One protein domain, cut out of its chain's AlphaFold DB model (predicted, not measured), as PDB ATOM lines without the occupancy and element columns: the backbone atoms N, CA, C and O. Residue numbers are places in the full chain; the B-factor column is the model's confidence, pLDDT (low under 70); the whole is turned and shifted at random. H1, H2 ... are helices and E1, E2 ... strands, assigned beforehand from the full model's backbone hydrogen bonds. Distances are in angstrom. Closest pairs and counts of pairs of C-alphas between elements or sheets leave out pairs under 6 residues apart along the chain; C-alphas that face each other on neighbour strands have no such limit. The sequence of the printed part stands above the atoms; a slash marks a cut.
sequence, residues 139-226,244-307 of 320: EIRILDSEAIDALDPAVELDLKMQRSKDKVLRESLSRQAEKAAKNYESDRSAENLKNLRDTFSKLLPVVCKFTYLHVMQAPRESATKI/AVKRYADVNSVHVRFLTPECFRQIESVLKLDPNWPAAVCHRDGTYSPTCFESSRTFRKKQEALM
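This is residues 139 to 226 and 244 to 307 of the 320 residues of an uncharacterized protein of Proteobacteria bacterium (UniProt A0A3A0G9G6). Two helical hairpins, H3 with H4 and H7 with H8, are joined through H6 into a helical body, and a small sheet of three strands runs out from it toward one end. H6 and H7 meet the sheet where it joins the body, H5 lies at its far end, and H2 extends from the start of H3 as an arm that touches no helix. The printed part has 152 residues, with eight named helices and three named strands in the order E1 H1 H2 H3 H4 E2 H5 E3 H6 H7 H8; the sheet, E1 E3 E2, is mixed, and the class is mostly helix. The whole is only just loose, close to compact, with a radius of gyration of the C-alphas of 18.2 A, and elongated, spanning 57 by 36 by 22 A.

Find C-alpha 139 at (-30.561, 29.876, -18.066), where E1 begins, residues 139 to 142. H1 follows at residues 145 to 149, then H2 at 153 to 165, 18.0 A long. From C-alpha 167 at (-52.665, 36.110, -2.581), H3 runs 28.7 A to residue 186. H4, residues 190 to 207, is 25.3 A long. E2 is residues 211 to 217, 19.3 A; H5 is 244 to 249; E3 is 253 to 259, 19.1 A. H6 covers 261 to 273, 18.8 A, and H7 covers 278 to 285. H8, residues 290 to 306, runs 24.5 A to C-alpha 306 at (-21.241, 37.965, 14.579).

Start at the hub helices, H4 and H7, which touch three helices each. H3 and H4 form a hairpin, a shallow tilt of 24 degrees, opposite ways; their closest C-alphas, Ala 180 and Leu 196, are 4.9 A apart. H4 touches H6 with residues 200 to 207 alone, closest at the C-alphas of Val 207 and Cys 263, 5.0 A. H6 touches H7 at a steep tilt of 49 degrees, closest at the C-alphas of Ile 267 and Ala 280, 5.0 A. H7 and H8 form the other hairpin, a shallow tilt of 12 degrees, with the C-alphas of Cys 282 and Cys 292 closest at 4.6 A. In the sheet, look at N 141 and O 257, 3.0 A, for parallel E1 and E3, and at N 214 and O 256, 2.8 A, for antiparallel E3 and E2. H6 stands up from the sheet at 60 degrees; H7 only grazes it with residues 283 to 285. H5 is only just on it, with 5 pairs of C-alphas within 10 A, and only grazes it. H1 and H2 are close but not clearly touching, and H2 meets H3 only through their link. Every O i to N i+4 pair is within hydrogen-bond range in H1, H2, H3, H7 and H8; H4 has 12 of 14, H5 1 of 2 and H6 8 of 9.

The C-alphas farthest apart, those of Asp 187 and Ala 244, are 59.3 A from each other. Residues 227 to 243 are not printed, and C-alphas 226 and 244 stand 21.4 A apart across this cut. The links that are printed whole are tight. Residues 186 to 191 and 301 to 307 stand free. The mean pLDDT of the printed part is 84.3, and 23 residues are under 70: 148 to 150, 217 to 226 and 244 to 253.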
ATOM      1  N   GLU A 139     -30.095  28.519 -17.804       88.94
ATOM      2  CA  GLU A 139     -30.561  29.876 -18.066       88.94
ATOM      3  C   GLU A 139     -31.642  30.279 -17.063       88.94
ATOM      4  O   GLU A 139     -32.575  29.523 -16.791       88.94
ATOM      5  N   ILE A 140     -31.567  31.506 -16.551       88.88
ATOM      6  CA  ILE A 140     -32.615  32.087 -15.709       88.88
ATOM      7  C   ILE A 140     -33.415  33.076 -16.549       88.88
ATOM      8  O   ILE A 140     -32.861  34.052 -17.054       88.88
ATOM      9  N   ARG A 141     -34.723  32.844 -16.687       89.31
ATOM     10  CA  ARG A 141     -35.629  33.727 -17.435       89.31
ATOM     11  C   ARG A 141     -36.801  34.178 -16.576       89.31
ATOM     12  O   ARG A 141     -37.215  33.497 -15.636       89.31
ATOM     13  N   ILE A 142     -37.347  35.345 -16.898       88.81
ATOM     14  CA  ILE A 142     -38.578  35.836 -16.281       88.81
ATOM     15  C   ILE A 142     -39.757  35.217 -17.030       88.81
ATOM     16  O   ILE A 142     -39.755  35.135 -18.251       88.81
ATOM     17  N   LEU A 143     -40.761  34.771 -16.284       85.88
ATOM     18  CA  LEU A 143     -42.016  34.289 -16.832       85.88
ATOM     19  C   LEU A 143     -42.911  35.483 -17.204       85.88
ATOM     20  O   LEU A 143     -43.763  35.903 -16.411       85.88
ATOM     21  N   ASP A 144     -42.649  36.071 -18.367       80.62
ATOM     22  CA  ASP A 144     -43.482  37.103 -18.988       80.62
ATOM     23  C   ASP A 144     -44.698  36.499 -19.715       80.62
ATOM     24  O   ASP A 144     -44.911  35.288 -19.698       80.62
ATOM     25  N   SER A 145     -45.557  37.347 -20.287       71.06
ATOM     26  CA  SER A 145     -46.766  36.896 -20.989       71.06
ATOM     27  C   SER A 145     -46.454  35.985 -22.176       71.06
ATOM     28  O   SER A 145     -47.145  34.991 -22.355       71.06
ATOM     29  N   GLU A 146     -45.387  36.267 -22.927       72.25
ATOM     30  CA  GLU A 146     -44.985  35.452 -24.081       72.25
ATOM     31  C   GLU A 146     -44.531  34.055 -23.639       72.25
ATOM     32  O   GLU A 146     -44.912  33.048 -24.235       72.25
ATOM     33  N   ALA A 147     -43.774  33.973 -22.542       71.56
ATOM     34  CA  ALA A 147     -43.395  32.703 -21.945       71.56
ATOM     35  C   ALA A 147     -44.603  31.945 -21.373       71.56
ATOM     36  O   ALA A 147     -44.612  30.719 -21.440       71.56
ATOM     37  N   ILE A 148     -45.607  32.647 -20.826       69.38
ATOM     38  CA  ILE A 148     -46.855  32.047 -20.315       69.38
ATOM     39  C   ILE A 148     -47.671  31.424 -21.442       69.38
ATOM     40  O   ILE A 148     -48.160  30.314 -21.264       69.38
ATOM     41  N   ASP A 149     -47.781  32.082 -22.593       65.50
ATOM     42  CA  ASP A 149     -48.524  31.542 -23.738       65.50
ATOM     43  C   ASP A 149     -47.853  30.283 -24.318       65.50
ATOM     44  O   ASP A 149     -48.510  29.434 -24.921       65.50
ATOM     45  N   ALA A 150     -46.544  30.131 -24.090       68.06
ATOM     46  CA  ALA A 150     -45.784  28.922 -24.394       68.06
ATOM     47  C   ALA A 150     -45.786  27.883 -23.254       68.06
ATOM     48  O   ALA A 150     -45.232  26.790 -23.424       68.06
ATOM     49  N   LEU A 151     -46.368  28.195 -22.086       70.25
ATOM     50  CA  LEU A 151     -46.488  27.233 -20.998       70.25
ATOM     51  C   LEU A 151     -47.564  26.200 -21.300       70.25
ATOM     52  O   LEU A 151     -48.572  26.430 -21.960       70.25
ATOM     53  N   ASP A 152     -47.358  25.038 -20.703       71.38
ATOM     54  CA  ASP A 152     -48.379  24.019 -20.646       71.38
ATOM     55  C   ASP A 152     -49.627  24.497 -19.860       71.38
ATOM     56  O   ASP A 152     -49.467  25.039 -18.760       71.38
ATOM     57  N   PRO A 153     -50.864  24.240 -20.332       78.19
ATOM     58  CA  PRO A 153     -52.082  24.677 -19.644       78.19
ATOM     59  C   PRO A 153     -52.213  24.187 -18.195       78.19
ATOM     60  O   PRO A 153     -52.772  24.890 -17.355       78.19
ATOM     61  N   ALA A 154     -51.694  22.999 -17.860       73.75
ATOM     62  CA  ALA A 154     -51.721  22.503 -16.484       73.75
ATOM     63  C   ALA A 154     -50.735  23.273 -15.593       73.75
ATOM     64  O   ALA A 154     -51.028  23.547 -14.430       73.75
ATOM     65  N   VAL A 155     -49.586  23.664 -16.149       76.62
ATOM     66  CA  VAL A 155     -48.588  24.510 -15.480       76.62
ATOM     67  C   VAL A 155     -49.139  25.922 -15.277       76.62
ATOM     68  O   VAL A 155     -48.978  26.500 -14.203       76.62
ATOM     69  N   GLU A 156     -49.830  26.465 -16.278       82.44
ATOM     70  CA  GLU A 156     -50.516  27.752 -16.184       82.44
ATOM     71  C   GLU A 156     -51.630  27.725 -15.123       82.44
ATOM     72  O   GLU A 156     -51.744  28.646 -14.306       82.44
ATOM     73  N   LEU A 157     -52.433  26.655 -15.095       82.25
ATOM     74  CA  LEU A 157     -53.487  26.463 -14.104       82.25
ATOM     75  C   LEU A 157     -52.914  26.358 -12.689       82.25
ATOM     76  O   LEU A 157     -53.403  27.053 -11.799       82.25
ATOM     77  N   ASP A 158     -51.866  25.557 -12.477       79.38
ATOM     78  CA  ASP A 158     -51.198  25.462 -11.173       79.38
ATOM     79  C   ASP A 158     -50.633  26.826 -10.755       79.38
ATOM     80  O   ASP A 158     -50.908  27.301  -9.654       79.38
ATOM     81  N   LEU A 159     -49.963  27.548 -11.662       82.75
ATOM     82  CA  LEU A 159     -49.484  28.905 -11.395       82.75
ATOM     83  C   LEU A 159     -50.623  29.844 -10.960       82.75
ATOM     84  O   LEU A 159     -50.476  30.589  -9.984       82.75
ATOM     85  N   LYS A 160     -51.767  29.817 -11.656       85.50
ATOM     86  CA  LYS A 160     -52.962  30.607 -11.313       85.50
ATOM     87  C   LYS A 160     -53.533  30.198  -9.951       85.50
ATOM     88  O   LYS A 160     -53.843  31.072  -9.137       85.50
ATOM     89  N   MET A 161     -53.621  28.898  -9.671       84.94
ATOM     90  CA  MET A 161     -54.109  28.366  -8.396       84.94
ATOM     91  C   MET A 161     -53.212  28.770  -7.225       84.94
ATOM     92  O   MET A 161     -53.721  29.289  -6.230       84.94
ATOM     93  N   GLN A 162     -51.890  28.612  -7.343       81.12
ATOM     94  CA  GLN A 162     -50.939  29.021  -6.303       81.12
ATOM     95  C   GLN A 162     -51.009  30.532  -6.051       81.12
ATOM     96  O   GLN A 162     -51.096  30.969  -4.903       81.12
ATOM     97  N   ARG A 163     -51.049  31.343  -7.122       83.94
ATOM     98  CA  ARG A 163     -51.179  32.807  -7.019       83.94
ATOM     99  C   ARG A 163     -52.454  33.235  -6.298       83.94
ATOM    100  O   ARG A 163     -52.423  34.252  -5.603       83.94
ATOM    101  N   SER A 164     -53.550  32.499  -6.486       87.88
ATOM    102  CA  SER A 164     -54.827  32.765  -5.819       87.88
ATOM    103  C   SER A 164     -54.792  32.334  -4.350       87.88
ATOM    104  O   SER A 164     -55.083  33.145  -3.471       87.88
ATOM    105  N   LYS A 165     -54.335  31.103  -4.074       89.38
ATOM    106  CA  LYS A 165     -54.257  30.524  -2.723       89.38
ATOM    107  C   LYS A 165     -53.448  31.391  -1.761       89.38
ATOM    108  O   LYS A 165     -53.881  31.628  -0.637       89.38
ATOM    109  N   ASP A 166     -52.311  31.905  -2.223       90.50
ATOM    110  CA  ASP A 166     -51.374  32.640  -1.375       90.50
ATOM    111  C   ASP A 166     -51.498  34.171  -1.535       90.50
ATOM    112  O   ASP A 166     -50.672  34.914  -1.006       90.50
ATOM    113  N   LYS A 167     -52.528  34.678  -2.239       92.50
ATOM    114  CA  LYS A 167     -52.665  36.110  -2.581       92.50
ATOM    115  C   LYS A 167     -52.589  37.023  -1.356       92.50
ATOM    116  O   LYS A 167     -51.762  37.929  -1.327       92.50
ATOM    117  N   VAL A 168     -53.419  36.763  -0.345       94.19
ATOM    118  CA  VAL A 168     -53.521  37.610   0.857       94.19
ATOM    119  C   VAL A 168     -52.217  37.599   1.656       94.19
ATOM    120  O   VAL A 168     -51.726  38.650   2.070       94.19
ATOM    121  N   LEU A 169     -51.631  36.413   1.847       94.38
ATOM    122  CA  LEU A 169     -50.368  36.255   2.568       94.38
ATOM    123  C   LEU A 169     -49.233  36.989   1.847       94.38
ATOM    124  O   LEU A 169     -48.483  37.737   2.473       94.38
ATOM    125  N   ARG A 170     -49.150  36.822   0.529       93.25
ATOM    126  CA  ARG A 170     -48.162  37.474  -0.330       93.25
ATOM    127  C   ARG A 170     -48.270  38.996  -0.278       93.25
ATOM    128  O   ARG A 170     -47.278  39.657  -0.008       93.25
ATOM    129  N   GLU A 171     -49.467  39.560  -0.439       94.62
ATOM    130  CA  GLU A 171     -49.689  41.012  -0.341       94.62
ATOM    131  C   GLU A 171     -49.360  41.565   1.057       94.62
ATOM    132  O   GLU A 171     -48.883  42.694   1.198       94.62
ATOM    133  N   SER A 172     -49.609  40.787   2.114       96.56
ATOM    134  CA  SER A 172     -49.219  41.149   3.480       96.56
ATOM    135  C   SER A 172     -47.696  41.177   3.650       96.56
ATOM    136  O   SER A 172     -47.150  42.180   4.113       96.56
ATOM    137  N   LEU A 173     -46.999  40.118   3.226       96.19
ATOM    138  CA  LEU A 173     -45.542  40.010   3.342       96.19
ATOM    139  C   LEU A 173     -44.809  41.022   2.451       96.19
ATOM    140  O   LEU A 173     -43.816  41.592   2.894       96.19
ATOM    141  N   SER A 174     -45.310  41.309   1.245       95.19
ATOM    142  CA  SER A 174     -44.727  42.327   0.358       95.19
ATOM    143  C   SER A 174     -44.801  43.723   0.983       95.19
ATOM    144  O   SER A 174     -43.798  44.431   1.014       95.19
ATOM    145  N   ARG A 175     -45.936  44.092   1.600       96.69
ATOM    146  CA  ARG A 175     -46.056  45.360   2.345       96.69
ATOM    147  C   ARG A 175     -45.123  45.421   3.554       96.69
ATOM    148  O   ARG A 175     -44.555  46.474   3.839       96.69
ATOM    149  N   GLN A 176     -44.954  44.305   4.267       97.19
ATOM    150  CA  GLN A 176     -43.989  44.224   5.367       97.19
ATOM    151  C   GLN A 176     -42.555  44.406   4.859       97.19
ATOM    152  O   GLN A 176     -41.798  45.151   5.477       97.19
ATOM    153  N   ALA A 177     -42.197  43.791   3.727       95.50
ATOM    154  CA  ALA A 177     -40.867  43.903   3.134       95.50
ATOM    155  C   ALA A 177     -40.573  45.334   2.673       95.50
ATOM    156  O   ALA A 177     -39.516  45.868   2.994       95.50
ATOM    157  N   GLU A 178     -41.527  45.994   2.012       95.06
ATOM    158  CA  GLU A 178     -41.405  47.404   1.624       95.06
ATOM    159  C   GLU A 178     -41.228  48.321   2.840       95.06
ATOM    160  O   GLU A 178     -40.377  49.213   2.831       95.06
ATOM    161  N   LYS A 179     -42.002  48.101   3.911       97.56
ATOM    162  CA  LYS A 179     -41.865  48.868   5.156       97.56
ATOM    163  C   LYS A 179     -40.500  48.635   5.807       97.56
ATOM    164  O   LYS A 179     -39.850  49.592   6.213       97.56
ATOM    165  N   ALA A 180     -40.060  47.382   5.901       96.38
ATOM    166  CA  ALA A 180     -38.766  47.042   6.479       96.38
ATOM    167  C   ALA A 180     -37.604  47.619   5.651       96.38
ATOM    168  O   ALA A 180     -36.633  48.103   6.229       96.38
ATOM    169  N   ALA A 181     -37.726  47.633   4.318       94.44
ATOM    170  CA  ALA A 181     -36.734  48.224   3.425       94.44
ATOM    171  C   ALA A 181     -36.620  49.736   3.657       94.44
ATOM    172  O   ALA A 181     -35.523  50.230   3.899       94.44
ATOM    173  N   LYS A 182     -37.753  50.453   3.707       96.38
ATOM    174  CA  LYS A 182     -37.787  51.897   4.013       96.38
ATOM    175  C   LYS A 182     -37.205  52.225   5.386       96.38
ATOM    176  O   LYS A 182     -36.482  53.209   5.528       96.38
ATOM    177  N   ASN A 183     -37.503  51.407   6.397       97.31
ATOM    178  CA  ASN A 183     -36.929  51.575   7.731       97.31
ATOM    179  C   ASN A 183     -35.403  51.418   7.707       97.31
ATOM    180  O   ASN A 183     -34.709  52.251   8.277       97.31
ATOM    181  N   TYR A 184     -34.880  50.404   7.011       95.25
ATOM    182  CA  TYR A 184     -33.436  50.202   6.864       95.25
ATOM    183  C   TYR A 184     -32.753  51.310   6.051       95.25
ATOM    184  O   TYR A 184     -31.638  51.716   6.370       95.25
ATOM    185  N   GLU A 185     -33.408  51.830   5.013       95.25
ATOM    186  CA  GLU A 185     -32.904  52.978   4.251       95.25
ATOM    187  C   GLU A 185     -32.833  54.250   5.102       95.25
ATOM    188  O   GLU A 185     -31.880  55.017   4.968       95.25
ATOM    189  N   SER A 186     -33.813  54.444   5.989       97.44
ATOM    190  CA  SER A 186     -33.889  55.599   6.891       97.44
ATOM    191  C   SER A 186     -32.907  55.491   8.062       97.44
ATOM    192  O   SER A 186     -32.319  56.487   8.468       97.44
ATOM    193  N   ASP A 187     -32.716  54.281   8.593       97.12
ATOM    194  CA  ASP A 187     -31.770  53.966   9.661       97.12
ATOM    195  C   ASP A 187     -31.117  52.598   9.398       97.12
ATOM    196  O   ASP A 187     -31.732  51.542   9.580       97.12
ATOM    197  N   ARG A 188     -29.834  52.615   9.017       95.38
ATOM    198  CA  ARG A 188     -29.032  51.417   8.708       95.38
ATOM    199  C   ARG A 188     -28.522  50.691   9.958       95.38
ATOM    200  O   ARG A 188     -27.411  50.159   9.969       95.38
ATOM    201  N   SER A 189     -29.323  50.664  11.016       94.38
ATOM    202  CA  SER A 189     -29.018  49.928  12.235       94.38
ATOM    203  C   SER A 189     -29.038  48.411  12.011       94.38
ATOM    204  O   SER A 189     -29.710  47.880  11.118       94.38
ATOM    205  N   ALA A 190     -28.295  47.686  12.853       90.69
ATOM    206  CA  ALA A 190     -28.250  46.225  12.818       90.69
ATOM    207  C   ALA A 190     -29.638  45.593  13.038       90.69
ATOM    208  O   ALA A 190     -29.946  44.566  12.433       90.69
ATOM    209  N   GLU A 191     -30.487  46.231  13.852       94.50
ATOM    210  CA  GLU A 191     -31.852  45.774  14.120       94.50
ATOM    211  C   GLU A 191     -32.755  45.927  12.890       94.50
ATOM    212  O   GLU A 191     -33.444  44.979  12.512       94.50
ATOM    213  N   ASN A 192     -32.694  47.065  12.189       94.38
ATOM    214  CA  ASN A 192     -33.457  47.242  10.952       94.38
ATOM    215  C   ASN A 192     -32.993  46.284   9.853       94.38
ATOM    216  O   ASN A 192     -33.828  45.713   9.149       94.38
ATOM    217  N   LEU A 193     -31.680  46.047   9.740       89.50
ATOM    218  CA  LEU A 193     -31.151  45.042   8.821       89.50
ATOM    219  C   LEU A 193     -31.677  43.644   9.175       89.50
ATOM    220  O   LEU A 193     -32.115  42.917   8.289       89.50
ATOM    221  N   LYS A 194     -31.669  43.261  10.454       90.94
ATOM    222  CA  LYS A 194     -32.213  41.977  10.916       90.94
ATOM    223  C   LYS A 194     -33.707  41.844  10.603       90.94
ATOM    224  O   LYS A 194     -34.109  40.850  10.011       90.94
ATOM    225  N   ASN A 195     -34.512  42.861  10.897       94.75
ATOM    226  CA  ASN A 195     -35.941  42.856  10.591       94.75
ATOM    227  C   ASN A 195     -36.216  42.734   9.079       94.75
ATOM    228  O   ASN A 195     -37.092  41.977   8.649       94.75
ATOM    229  N   LEU A 196     -35.437  43.436   8.251       93.00
ATOM    230  CA  LEU A 196     -35.518  43.331   6.794       93.00
ATOM    231  C   LEU A 196     -35.215  41.907   6.315       93.00
ATOM    232  O   LEU A 196     -35.965  41.327   5.528       93.00
ATOM    233  N   ARG A 197     -34.147  41.320   6.849       90.56
ATOM    234  CA  ARG A 197     -33.715  39.947   6.576       90.56
ATOM    235  C   ARG A 197     -34.758  38.903   6.974       90.56
ATOM    236  O   ARG A 197     -35.064  38.006   6.185       90.56
ATOM    237  N   ASP A 198     -35.337  39.042   8.160       92.94
ATOM    238  CA  ASP A 198     -36.386  38.152   8.664       92.94
ATOM    239  C   ASP A 198     -37.648  38.244   7.804       92.94
ATOM    240  O   ASP A 198     -38.299  37.235   7.519       92.94
ATOM    241  N   THR A 199     -37.972  39.447   7.330       95.31
ATOM    242  CA  THR A 199     -39.118  39.671   6.449       95.31
ATOM    243  C   THR A 199     -38.905  39.028   5.078       95.31
ATOM    244  O   THR A 199     -39.771  38.286   4.610       95.31
ATOM    245  N   PHE A 200     -37.738  39.219   4.455       94.62
ATOM    246  CA  PHE A 200     -37.424  38.575   3.175       94.62
ATOM    247  C   PHE A 200     -37.355  37.050   3.270       94.62
ATOM    248  O   PHE A 200     -37.793  36.366   2.347       94.62
ATOM    249  N   SER A 201     -36.880  36.508   4.392       91.38
ATOM    250  CA  SER A 201     -36.842  35.057   4.629       91.38
ATOM    251  C   SER A 201     -38.239  34.431   4.686       91.38
ATOM    252  O   SER A 201     -38.401  33.263   4.343       91.38
ATOM    253  N   LYS A 202     -39.260  35.208   5.073       94.62
ATOM    254  CA  LYS A 202     -40.674  34.800   5.025       94.62
ATOM    255  C   LYS A 202     -41.297  35.038   3.649       94.62
ATOM    256  O   LYS A 202     -42.100  34.227   3.198       94.62
ATOM    257  N   LEU A 203     -40.942  36.143   2.988       94.94
ATOM    258  CA  LEU A 203     -41.507  36.529   1.695       94.94
ATOM    259  C   LEU A 203     -41.047  35.610   0.558       94.94
ATOM    260  O   LEU A 203     -41.889  35.136  -0.205       94.94
ATOM    261  N   LEU A 204     -39.738  35.354   0.440       94.94
ATOM    262  CA  LEU A 204     -39.152  34.627  -0.694       94.94
ATOM    263  C   LEU A 204     -39.795  33.249  -0.928       94.94
ATOM    264  O   LEU A 204     -40.224  33.015  -2.057       94.94
ATOM    265  N   PRO A 205     -39.987  32.377   0.084       92.38
ATOM    266  CA  PRO A 205     -40.643  31.085  -0.124       92.38
ATOM    267  C   PRO A 205     -42.073  31.190  -0.664       92.38
ATOM    268  O   PRO A 205     -42.535  30.273  -1.335       92.38
ATOM    269  N   VAL A 206     -42.773  32.297  -0.390       92.38
ATOM    270  CA  VAL A 206     -44.141  32.537  -0.867       92.38
ATOM    271  C   VAL A 206     -44.130  33.049  -2.309       92.38
ATOM    272  O   VAL A 206     -44.831  32.503  -3.158       92.38
ATOM    273  N   VAL A 207     -43.316  34.063  -2.626       92.50
ATOM    274  CA  VAL A 207     -43.276  34.646  -3.985       92.50
ATOM    275  C   VAL A 207     -42.542  33.765  -4.995       92.50
ATOM    276  O   VAL A 207     -42.898  33.750  -6.173       92.50
ATOM    277  N   CYS A 208     -41.546  33.007  -4.535       91.44
ATOM    278  CA  CYS A 208     -40.727  32.092  -5.328       91.44
ATOM    279  C   CYS A 208     -41.152  30.631  -5.178       91.44
ATOM    280  O   CYS A 208     -40.435  29.733  -5.617       91.44
ATOM    281  N   LYS A 209     -42.328  30.376  -4.587       85.50
ATOM    282  CA  LYS A 209     -42.909  29.031  -4.477       85.50
ATOM    283  C   LYS A 209     -42.987  28.328  -5.830       85.50
ATOM    284  O   LYS A 209     -42.798  27.119  -5.924       85.50
ATOM    285  N   PHE A 210     -43.259  29.107  -6.873       77.25
ATOM    286  CA  PHE A 210     -43.302  28.636  -8.242       77.25
ATOM    287  C   PHE A 210     -42.014  29.024  -8.970       77.25
ATOM    288  O   PHE A 210     -41.836  30.175  -9.377       77.25
ATOM    289  N   THR A 211     -41.131  28.043  -9.144       75.75
ATOM    290  CA  THR A 211     -40.048  28.095 -10.132       75.75
ATOM    291  C   THR A 211     -40.239  26.931 -11.090       75.75
ATOM    292  O   THR A 211     -40.568  25.819 -10.673       75.75
ATOM    293  N   TYR A 212     -40.094  27.197 -12.383       79.88
ATOM    294  CA  TYR A 212     -40.416  26.227 -13.420       79.88
ATOM    295  C   TYR A 212     -39.164  25.879 -14.211       79.88
ATOM    296  O   TYR A 212     -38.639  26.721 -14.932       79.88
ATOM    297  N   LEU A 213     -38.680  24.646 -14.053       78.75
ATOM    298  CA  LEU A 213     -37.640  24.099 -14.914       78.75
ATOM    299  C   LEU A 213     -38.280  23.597 -16.211       78.75
ATOM    300  O   LEU A 213     -39.198  22.763 -16.178       78.75
ATOM    301  N   HIS A 214     -37.778  24.112 -17.325       81.00
ATOM    302  CA  HIS A 214     -38.160  23.758 -18.680       81.00
ATOM    303  C   HIS A 214     -36.918  23.359 -19.468       81.00
ATOM    304  O   HIS A 214     -35.899  24.039 -19.401       81.00
ATOM    305  N   VAL A 215     -37.009  22.293 -20.248       77.44
ATOM    306  CA  VAL A 215     -35.956  21.899 -21.179       77.44
ATOM    307  C   VAL A 215     -36.378  22.352 -22.570       77.44
ATOM    308  O   VAL A 215     -37.385  21.898 -23.111       77.44
ATOM    309  N   MET A 216     -35.652  23.327 -23.114       74.50
ATOM    310  CA  MET A 216     -35.864  23.860 -24.459       74.50
ATOM    311  C   MET A 216     -34.883  23.214 -25.433       74.50
ATOM    312  O   MET A 216     -33.763  22.885 -25.059       74.50
ATOM    313  N   GLN A 217     -35.277  23.080 -26.697       67.94
ATOM    314  CA  GLN A 217     -34.310  22.840 -27.764       67.94
ATOM    315  C   GLN A 217     -33.586  24.159 -28.053       67.94
ATOM    316  O   GLN A 217     -34.226  25.172 -28.336       67.94
ATOM    317  N   ALA A 218     -32.262  24.164 -27.955       60.53
ATOM    318  CA  ALA A 218     -31.443  25.299 -28.327       60.53
ATOM    319  C   ALA A 218     -31.510  25.498 -29.847       60.53
ATOM    320  O   ALA A 218     -31.517  24.522 -30.610       60.53
ATOM    321  N   PRO A 219     -31.477  26.757 -30.311       58.28
ATOM    322  CA  PRO A 219     -31.188  27.058 -31.704       58.28
ATOM    323  C   PRO A 219     -29.904  26.337 -32.137       58.28
ATOM    324  O   PRO A 219     -28.931  26.279 -31.386       58.28
ATOM    325  N   ARG A 220     -29.869  25.789 -33.359       56.84
ATOM    326  CA  ARG A 220     -28.711  25.025 -33.874       56.84
ATOM    327  C   ARG A 220     -27.376  25.786 -33.812       56.84
ATOM    328  O   ARG A 220     -26.328  25.152 -33.838       56.84
ATOM    329  N   GLU A 221     -27.416  27.111 -33.714       55.47
ATOM    330  CA  GLU A 221     -26.256  28.004 -33.762       55.47
ATOM    331  C   GLU A 221     -25.590  28.262 -32.395       55.47
ATOM    332  O   GLU A 221     -24.458  28.733 -32.365       55.47
ATOM    333  N   SER A 222     -26.223  27.917 -31.265       50.25
ATOM    334  CA  SER A 222     -25.703  28.191 -29.907       50.25
ATOM    335  C   SER A 222     -25.165  26.956 -29.165       50.25
ATOM    336  O   SER A 222     -24.950  26.987 -27.951       50.25
ATOM    337  N   ALA A 223     -24.925  25.861 -29.891       49.97
ATOM    338  CA  ALA A 223     -24.488  24.572 -29.364       49.97
ATOM    339  C   ALA A 223     -23.071  24.614 -28.764       49.97
ATOM    340  O   ALA A 223     -22.085  24.244 -29.405       49.97
ATOM    341  N   THR A 224     -22.954  25.022 -27.503       50.44
ATOM    342  CA  THR A 224     -21.714  24.831 -26.750       50.44
ATOM    343  C   THR A 224     -21.669  23.367 -26.322       50.44
ATOM    344  O   THR A 224     -22.343  22.978 -25.372       50.44
ATOM    345  N   LYS A 225     -20.928  22.522 -27.052       49.41
ATOM    346  CA  LYS A 225     -20.769  21.106 -26.692       49.41
ATOM    347  C   LYS A 225     -20.120  21.016 -25.313       49.41
ATOM    348  O   LYS A 225     -18.940  21.331 -25.168       49.41
ATOM    349  N   ILE A 226     -20.866  20.565 -24.308       47.62
ATOM    350  CA  ILE A 226     -20.254  20.088 -23.072       47.62
ATOM    351  C   ILE A 226     -19.505  18.809 -23.455       47.62
ATOM    352  O   ILE A 226     -20.131  17.887 -23.985       47.62
ATOM    353  N   ALA A 244     -36.591   6.971 -27.886       49.06
ATOM    354  CA  ALA A 244     -37.431   8.130 -27.580       49.06
ATOM    355  C   ALA A 244     -36.603   9.235 -26.915       49.06
ATOM    356  O   ALA A 244     -36.751  10.404 -27.259       49.06
ATOM    357  N   VAL A 245     -35.693   8.855 -26.014       48.28
ATOM    358  CA  VAL A 245     -34.800   9.774 -25.305       48.28
ATOM    359  C   VAL A 245     -33.778  10.396 -26.248       48.28
ATOM    360  O   VAL A 245     -33.578  11.602 -26.177       48.28
ATOM    361  N   LYS A 246     -33.221   9.649 -27.213       49.69
ATOM    362  CA  LYS A 246     -32.337  10.219 -28.244       49.69
ATOM    363  C   LYS A 246     -32.981  11.385 -29.000       49.69
ATOM    364  O   LYS A 246     -32.326  12.385 -29.239       49.69
ATOM    365  N   ARG A 247     -34.284  11.359 -29.303       49.09
ATOM    366  CA  ARG A 247     -34.918  12.506 -29.991       49.09
ATOM    367  C   ARG A 247     -34.974  13.789 -29.154       49.09
ATOM    368  O   ARG A 247     -35.092  14.863 -29.735       49.09
ATOM    369  N   TYR A 248     -34.899  13.684 -27.828       47.94
ATOM    370  CA  TYR A 248     -34.935  14.829 -26.911       47.94
ATOM    371  C   TYR A 248     -33.555  15.191 -26.341       47.94
ATOM    372  O   TYR A 248     -33.331  16.353 -26.022       47.94
ATOM    373  N   ALA A 249     -32.639  14.223 -26.242       47.75
ATOM    374  CA  ALA A 249     -31.296  14.392 -25.691       47.75
ATOM    375  C   ALA A 249     -30.221  14.709 -26.750       47.75
ATOM    376  O   ALA A 249     -29.177  15.240 -26.396       47.75
ATOM    377  N   ASP A 250     -30.437  14.393 -28.033       46.66
ATOM    378  CA  ASP A 250     -29.331  14.319 -29.007       46.66
ATOM    379  C   ASP A 250     -29.053  15.615 -29.795       46.66
ATOM    380  O   ASP A 250     -28.179  15.624 -30.654       46.66
ATOM    381  N   VAL A 251     -29.722  16.749 -29.536       50.25
ATOM    382  CA  VAL A 251     -29.316  18.022 -30.168       50.25
ATOM    383  C   VAL A 251     -29.668  19.225 -29.287       50.25
ATOM    384  O   VAL A 251     -30.786  19.726 -29.323       50.25
ATOM    385  N   ASN A 252     -28.678  19.717 -28.538       62.88
ATOM    386  CA  ASN A 252     -28.669  21.025 -27.879       62.88
ATOM    387  C   ASN A 252     -29.870  21.264 -26.953       62.88
ATOM    388  O   ASN A 252     -30.725  22.078 -27.272       62.88
ATOM    389  N   SER A 253     -29.980  20.585 -25.814       67.81
ATOM    390  CA  SER A 253     -31.003  20.965 -24.836       67.81
ATOM    391  C   SER A 253     -30.483  22.104 -23.944       67.81
ATOM    392  O   SER A 253     -29.320  22.106 -23.550       67.81
ATOM    393  N   VAL A 254     -31.306  23.120 -23.677       79.81
ATOM    394  CA  VAL A 254     -31.006  24.176 -22.699       79.81
ATOM    395  C   VAL A 254     -32.025  24.081 -21.584       79.81
ATOM    396  O   VAL A 254     -33.235  24.193 -21.809       79.81
ATOM    397  N   HIS A 255     -31.538  23.886 -20.365       84.69
ATOM    398  CA  HIS A 255     -32.362  23.973 -19.174       84.69
ATOM    399  C   HIS A 255     -32.592  25.447 -18.857       84.69
ATOM    400  O   HIS A 255     -31.653  26.218 -18.668       84.69
ATOM    401  N   VAL A 256     -33.858  25.831 -18.780       86.06
ATOM    402  CA  VAL A 256     -34.296  27.181 -18.450       86.06
ATOM    403  C   VAL A 256     -35.118  27.118 -17.172       86.06
ATOM    404  O   VAL A 256     -36.115  26.397 -17.095       86.06
ATOM    405  N   ARG A 257     -34.722  27.883 -16.157       89.12
ATOM    406  CA  ARG A 257     -35.519  28.112 -14.954       89.12
ATOM    407  C   ARG A 257     -36.274  29.425 -15.102       89.12
ATOM    408  O   ARG A 257     -35.688  30.505 -15.126       89.12
ATOM    409  N   PHE A 258     -37.594  29.322 -15.152       89.25
ATOM    410  CA  PHE A 258     -38.485  30.469 -15.167       89.25
ATOM    411  C   PHE A 258     -38.833  30.909 -13.746       89.25
ATOM    412  O   PHE A 258     -39.267  30.107 -12.911       89.25
ATOM    413  N   LEU A 259     -38.677  32.207 -13.500       91.00
ATOM    414  CA  LEU A 259     -39.058  32.887 -12.268       91.00
ATOM    415  C   LEU A 259     -40.240  33.811 -12.544       91.00
ATOM    416  O   LEU A 259     -40.271  34.509 -13.554       91.00
ATOM    417  N   THR A 260     -41.214  33.871 -11.636       89.81
ATOM    418  CA  THR A 260     -42.273  34.881 -11.770       89.81
ATOM    419  C   THR A 260     -41.673  36.295 -11.687       89.81
ATOM    420  O   THR A 260     -40.692  36.490 -10.964       89.81
ATOM    421  N   PRO A 261     -42.261  37.312 -12.351       90.31
ATOM    422  CA  PRO A 261     -41.753  38.687 -12.280       90.31
ATOM    423  C   PRO A 261     -41.654  39.222 -10.846       90.31
ATOM    424  O   PRO A 261     -40.789  40.027 -10.514       90.31
ATOM    425  N   GLU A 262     -42.549  38.775  -9.967       91.00
ATOM    426  CA  GLU A 262     -42.508  39.114  -8.550       91.00
ATOM    427  C   GLU A 262     -41.340  38.433  -7.830       91.00
ATOM    428  O   GLU A 262     -40.562  39.131  -7.188       91.00
ATOM    429  N   CYS A 263     -41.164  37.115  -7.991       93.69
ATOM    430  CA  CYS A 263     -40.022  36.393  -7.427       93.69
ATOM    431  C   CYS A 263     -38.689  37.005  -7.875       93.69
ATOM    432  O   CYS A 263     -37.843  37.308  -7.037       93.69
ATOM    433  N   PHE A 264     -38.533  37.257  -9.180       94.06
ATOM    434  CA  PHE A 264     -37.321  37.850  -9.742       94.06
ATOM    435  C   PHE A 264     -37.007  39.210  -9.104       94.06
ATOM    436  O   PHE A 264     -35.901  39.420  -8.614       94.06
ATOM    437  N   ARG A 265     -37.996  40.114  -9.014       94.44
ATOM    438  CA  ARG A 265     -37.811  41.426  -8.368       94.44
ATOM    439  C   ARG A 265     -37.402  41.312  -6.901       94.44
ATOM    440  O   ARG A 265     -36.555  42.083  -6.454       94.44
ATOM    441  N   GLN A 266     -37.993  40.381  -6.148       94.88
ATOM    442  CA  GLN A 266     -37.641  40.195  -4.737       94.88
ATOM    443  C   GLN A 266     -36.239  39.598  -4.573       94.88
ATOM    444  O   GLN A 266     -35.482  40.076  -3.733       94.88
ATOM    445  N   ILE A 267     -35.850  38.627  -5.408       95.31
ATOM    446  CA  ILE A 267     -34.478  38.097  -5.455       95.31
ATOM    447  C   ILE A 267     -33.484  39.228  -5.730       95.31
ATOM    448  O   ILE A 267     -32.556  39.411  -4.950       95.31
ATOM    449  N   GLU A 268     -33.705  40.027  -6.773       95.06
ATOM    450  CA  GLU A 268     -32.828  41.151  -7.126       95.06
ATOM    451  C   GLU A 268     -32.719  42.177  -5.993       95.06
ATOM    452  O   GLU A 268     -31.636  42.679  -5.693       95.06
ATOM    453  N   SER A 269     -33.833  42.469  -5.320       92.69
ATOM    454  CA  SER A 269     -33.853  43.397  -4.185       92.69
ATOM    455  C   SER A 269     -33.014  42.871  -3.018       92.69
ATOM    456  O   SER A 269     -32.256  43.626  -2.414       92.69
ATOM    457  N   VAL A 270     -33.095  41.570  -2.734       94.00
ATOM    458  CA  VAL A 270     -32.311  40.923  -1.675       94.00
ATOM    459  C   VAL A 270     -30.830  40.820  -2.044       94.00
ATOM    460  O   VAL A 270     -29.979  41.121  -1.211       94.00
ATOM    461  N   LEU A 271     -30.503  40.457  -3.284       93.94
ATOM    462  CA  LEU A 271     -29.113  40.315  -3.734       93.94
ATOM    463  C   LEU A 271     -28.375  41.657  -3.824       93.94
ATOM    464  O   LEU A 271     -27.161  41.695  -3.635       93.94
ATOM    465  N   LYS A 272     -29.092  42.770  -4.035       91.94
ATOM    466  CA  LYS A 272     -28.531  44.125  -3.887       91.94
ATOM    467  C   LYS A 272     -28.122  44.445  -2.447       91.94
ATOM    468  O   LYS A 272     -27.197  45.226  -2.245       91.94
ATOM    469  N   LEU A 273     -28.809  43.869  -1.458       89.06
ATOM    470  CA  LEU A 273     -28.509  44.061  -0.035       89.06
ATOM    471  C   LEU A 273     -27.380  43.136   0.438       89.06
ATOM    472  O   LEU A 273     -26.493  43.570   1.171       89.06
ATOM    473  N   ASP A 274     -27.414  41.865   0.036       90.25
ATOM    474  CA  ASP A 274     -26.364  40.882   0.307       90.25
ATOM    475  C   ASP A 274     -26.250  39.907  -0.879       90.25
ATOM    476  O   ASP A 274     -27.104  39.028  -1.033       90.25
ATOM    477  N   PRO A 275     -25.186  40.011  -1.700       92.12
ATOM    478  CA  PRO A 275     -24.998  39.144  -2.864       92.12
ATOM    479  C   PRO A 275     -24.921  37.650  -2.528       92.12
ATOM    480  O   PRO A 275     -25.169  36.816  -3.392       92.12
ATOM    481  N   ASN A 276     -24.600  37.310  -1.276       91.38
ATOM    482  CA  ASN A 276     -24.463  35.930  -0.812       91.38
ATOM    483  C   ASN A 276     -25.662  35.491   0.042       91.38
ATOM    484  O   ASN A 276     -25.529  34.560   0.839       91.38
ATOM    485  N   TRP A 277     -26.817  36.162  -0.078       92.06
ATOM    486  CA  TRP A 277     -28.027  35.801   0.660       92.06
ATOM    487  C   TRP A 277     -28.540  34.418   0.231       92.06
ATOM    488  O   TRP A 277     -29.074  34.294  -0.878       92.06
ATOM    489  N   PRO A 278     -28.460  33.378   1.087       92.81
ATOM    490  CA  PRO A 278     -28.701  32.008   0.647       92.81
ATOM    491  C   PRO A 278     -30.088  31.821   0.050       92.81
ATOM    492  O   PRO A 278     -30.204  31.303  -1.049       92.81
ATOM    493  N   ALA A 279     -31.143  32.320   0.703       91.38
ATOM    494  CA  ALA A 279     -32.506  32.132   0.207       91.38
ATOM    495  C   ALA A 279     -32.701  32.695  -1.215       91.38
ATOM    496  O   ALA A 279     -33.344  32.058  -2.043       91.38
ATOM    497  N   ALA A 280     -32.109  33.851  -1.528       94.31
ATOM    498  CA  ALA A 280     -32.255  34.484  -2.834       94.31
ATOM    499  C   ALA A 280     -31.444  33.738  -3.900       94.31
ATOM    500  O   ALA A 280     -31.977  33.429  -4.964       94.31
ATOM    501  N   VAL A 281     -30.197  33.371  -3.582       94.50
ATOM    502  CA  VAL A 281     -29.342  32.574  -4.475       94.50
ATOM    503  C   VAL A 281     -29.957  31.202  -4.746       94.50
ATOM    504  O   VAL A 281     -30.054  30.793  -5.896       94.50
ATOM    505  N   CYS A 282     -30.434  30.505  -3.717       93.00
ATOM    506  CA  CYS A 282     -31.030  29.178  -3.851       93.00
ATOM    507  C   CYS A 282     -32.336  29.201  -4.659       93.00
ATOM    508  O   CYS A 282     -32.570  28.292  -5.450       93.00
ATOM    509  N   HIS A 283     -33.173  30.237  -4.523       91.88
ATOM    510  CA  HIS A 283     -34.358  30.379  -5.377       91.88
ATOM    511  C   HIS A 283     -34.009  30.739  -6.829       91.88
ATOM    512  O   HIS A 283     -34.713  30.292  -7.735       91.88
ATOM    513  N   ARG A 284     -32.941  31.516  -7.056       93.06
ATOM    514  CA  ARG A 284     -32.477  31.894  -8.398       93.06
ATOM    515  C   ARG A 284     -31.816  30.725  -9.125       93.06
ATOM    516  O   ARG A 284     -32.245  30.371 -10.212       93.06
ATOM    517  N   ASP A 285     -30.814  30.116  -8.502       91.12
ATOM    518  CA  ASP A 285     -29.899  29.166  -9.145       91.12
ATOM    519  C   ASP A 285     -30.343  27.705  -8.935       91.12
ATOM    520  O   ASP A 285     -29.909  26.800  -9.644       91.12
ATOM    521  N   GLY A 286     -31.250  27.466  -7.983       90.12
ATOM    522  CA  GLY A 286     -31.737  26.149  -7.582       90.12
ATOM    523  C   GLY A 286     -31.210  25.737  -6.206       90.12
ATOM    524  O   GLY A 286     -30.047  25.973  -5.866       90.12
ATOM    525  N   THR A 287     -32.070  25.083  -5.418       88.62
ATOM    526  CA  THR A 287     -31.802  24.667  -4.026       88.62
ATOM    527  C   THR A 287     -30.562  23.793  -3.881       88.62
ATOM    528  O   THR A 287     -29.900  23.832  -2.850       88.62
ATOM    529  N   TYR A 288     -30.239  23.016  -4.912       88.38
ATOM    530  CA  TYR A 288     -29.101  22.100  -4.907       88.38
ATOM    531  C   TYR A 288     -27.955  22.564  -5.816       88.38
ATOM    532  O   TYR A 288     -27.077  21.776  -6.146       88.38
ATOM    533  N   SER A 289     -27.953  23.840  -6.216       92.44
ATOM    534  CA  SER A 289     -26.868  24.414  -7.014       92.44
ATOM    535  C   SER A 289     -25.605  24.645  -6.171       92.44
ATOM    536  O   SER A 289     -25.705  25.055  -5.006       92.44
ATOM    537  N   PRO A 290     -24.398  24.501  -6.746       93.06
ATOM    538  CA  PRO A 290     -23.149  24.818  -6.049       93.06
ATOM    539  C   PRO A 290     -23.126  26.236  -5.465       93.06
ATOM    540  O   PRO A 290     -22.674  26.429  -4.335       93.06
ATOM    541  N   THR A 291     -23.682  27.213  -6.189       93.69
ATOM    542  CA  THR A 291     -23.780  28.615  -5.755       93.69
ATOM    543  C   THR A 291     -24.652  28.768  -4.506       93.69
ATOM    544  O   THR A 291     -24.291  29.508  -3.587       93.69
ATOM    545  N   CYS A 292     -25.769  28.036  -4.418       94.38
ATOM    546  CA  CYS A 292     -26.618  27.996  -3.225       94.38
ATOM    547  C   CYS A 292     -25.860  27.439  -2.011       94.38
ATOM    548  O   CYS A 292     -25.893  28.032  -0.926       94.38
ATOM    549  N   PHE A 293     -25.120  26.340  -2.187       92.25
ATOM    550  CA  PHE A 293     -24.312  25.754  -1.114       92.25
ATOM    551  C   PHE A 293     -23.175  26.676  -0.663       92.25
ATOM    552  O   PHE A 293     -22.934  26.828   0.535       92.25
ATOM    553  N   GLU A 294     -22.473  27.313  -1.596       94.19
ATOM    554  CA  GLU A 294     -21.423  28.286  -1.290       94.19
ATOM    555  C   GLU A 294     -21.970  29.508  -0.543       94.19
ATOM    556  O   GLU A 294     -21.406  29.911   0.483       94.19
ATOM    557  N   SER A 295     -23.110  30.040  -0.986       94.06
ATOM    558  CA  SER A 295     -23.794  31.154  -0.322       94.06
ATOM    559  C   SER A 295     -24.223  30.771   1.089       94.06
ATOM    560  O   SER A 295     -23.932  31.493   2.041       94.06
ATOM    561  N   SER A 296     -24.812  29.584   1.259       92.44
ATOM    562  CA  SER A 296     -25.207  29.042   2.565       92.44
ATOM    563  C   SER A 296     -24.020  28.904   3.522       92.44
ATOM    564  O   SER A 296     -24.104  29.321   4.679       92.44
ATOM    565  N   ARG A 297     -22.886  28.372   3.044       93.00
ATOM    566  CA  ARG A 297     -21.648  28.252   3.834       93.00
ATOM    567  C   ARG A 297     -21.095  29.615   4.235       93.00
ATOM    568  O   ARG A 297     -20.748  29.823   5.396       93.00
ATOM    569  N   THR A 298     -21.029  30.547   3.289       93.50
ATOM    570  CA  THR A 298     -20.531  31.908   3.526       93.50
ATOM    571  C   THR A 298     -21.406  32.645   4.532       93.50
ATOM    572  O   THR A 298     -20.898  33.278   5.456       93.50
ATOM    573  N   PHE A 299     -22.723  32.522   4.394       90.62
ATOM    574  CA  PHE A 299     -23.686  33.116   5.306       90.62
ATOM    575  C   PHE A 299     -23.565  32.550   6.723       90.62
ATOM    576  O   PHE A 299     -23.504  33.326   7.675       90.62
ATOM    577  N   ARG A 300     -23.433  31.223   6.874       89.25
ATOM    578  CA  ARG A 300     -23.209  30.582   8.180       89.25
ATOM    579  C   ARG A 300     -21.934  31.100   8.852       89.25
ATOM    580  O   ARG A 300     -21.998  31.550   9.989       89.25
ATOM    581  N   LYS A 301     -20.810  31.151   8.124       91.56
ATOM    582  CA  LYS A 301     -19.543  31.705   8.641       91.56
ATOM    583  C   LYS A 301     -19.686  33.162   9.094       91.56
ATOM    584  O   LYS A 301     -19.163  33.535  10.140       91.56
ATOM    585  N   LYS A 302     -20.412  33.991   8.330       89.25
ATOM    586  CA  LYS A 302     -20.712  35.380   8.721       89.25
ATOM    587  C   LYS A 302     -21.546  35.433  10.005       89.25
ATOM    588  O   LYS A 302     -21.246  36.243  10.873       89.25
ATOM    589  N   GLN A 303     -22.567  34.585  10.146       84.81
ATOM    590  CA  GLN A 303     -23.376  34.530  11.369       84.81
ATOM    591  C   GLN A 303     -22.555  34.089  12.588       84.81
ATOM    592  O   GLN A 303     -22.610  34.744  13.624       84.81
ATOM    593  N   GLU A 304     -21.735  33.045  12.452       87.00
ATOM    594  CA  GLU A 304     -20.858  32.542  13.519       87.00
ATOM    595  C   GLU A 304     -19.822  33.575  13.990       87.00
ATOM    596  O   GLU A 304     -19.423  33.562  15.158       87.00
ATOM    597  N   ALA A 305     -19.377  34.459  13.092       87.25
ATOM    598  CA  ALA A 305     -18.459  35.553  13.404       87.25
ATOM    599  C   ALA A 305     -19.139  36.725  14.134       87.25
ATOM    600  O   ALA A 305     -18.470  37.452  14.864       87.25
ATOM    601  N   LEU A 306     -20.449  36.908  13.940       81.69
ATOM    602  CA  LEU A 306     -21.241  37.965  14.579       81.69
ATOM    603  C   LEU A 306     -21.793  37.554  15.951       81.69
ATOM    604  O   LEU A 306     -22.196  38.420  16.725       81.69
ATOM    605  N   MET A 307     -21.819  36.256  16.268       76.31
ATOM    606  CA  MET A 307     -22.242  35.777  17.582       76.31
ATOM    607  C   MET A 307     -21.151  36.041  18.640       76.31
ATOM    608  O   MET A 307     -20.007  35.615  18.446       76.31
TER     609      MET A 307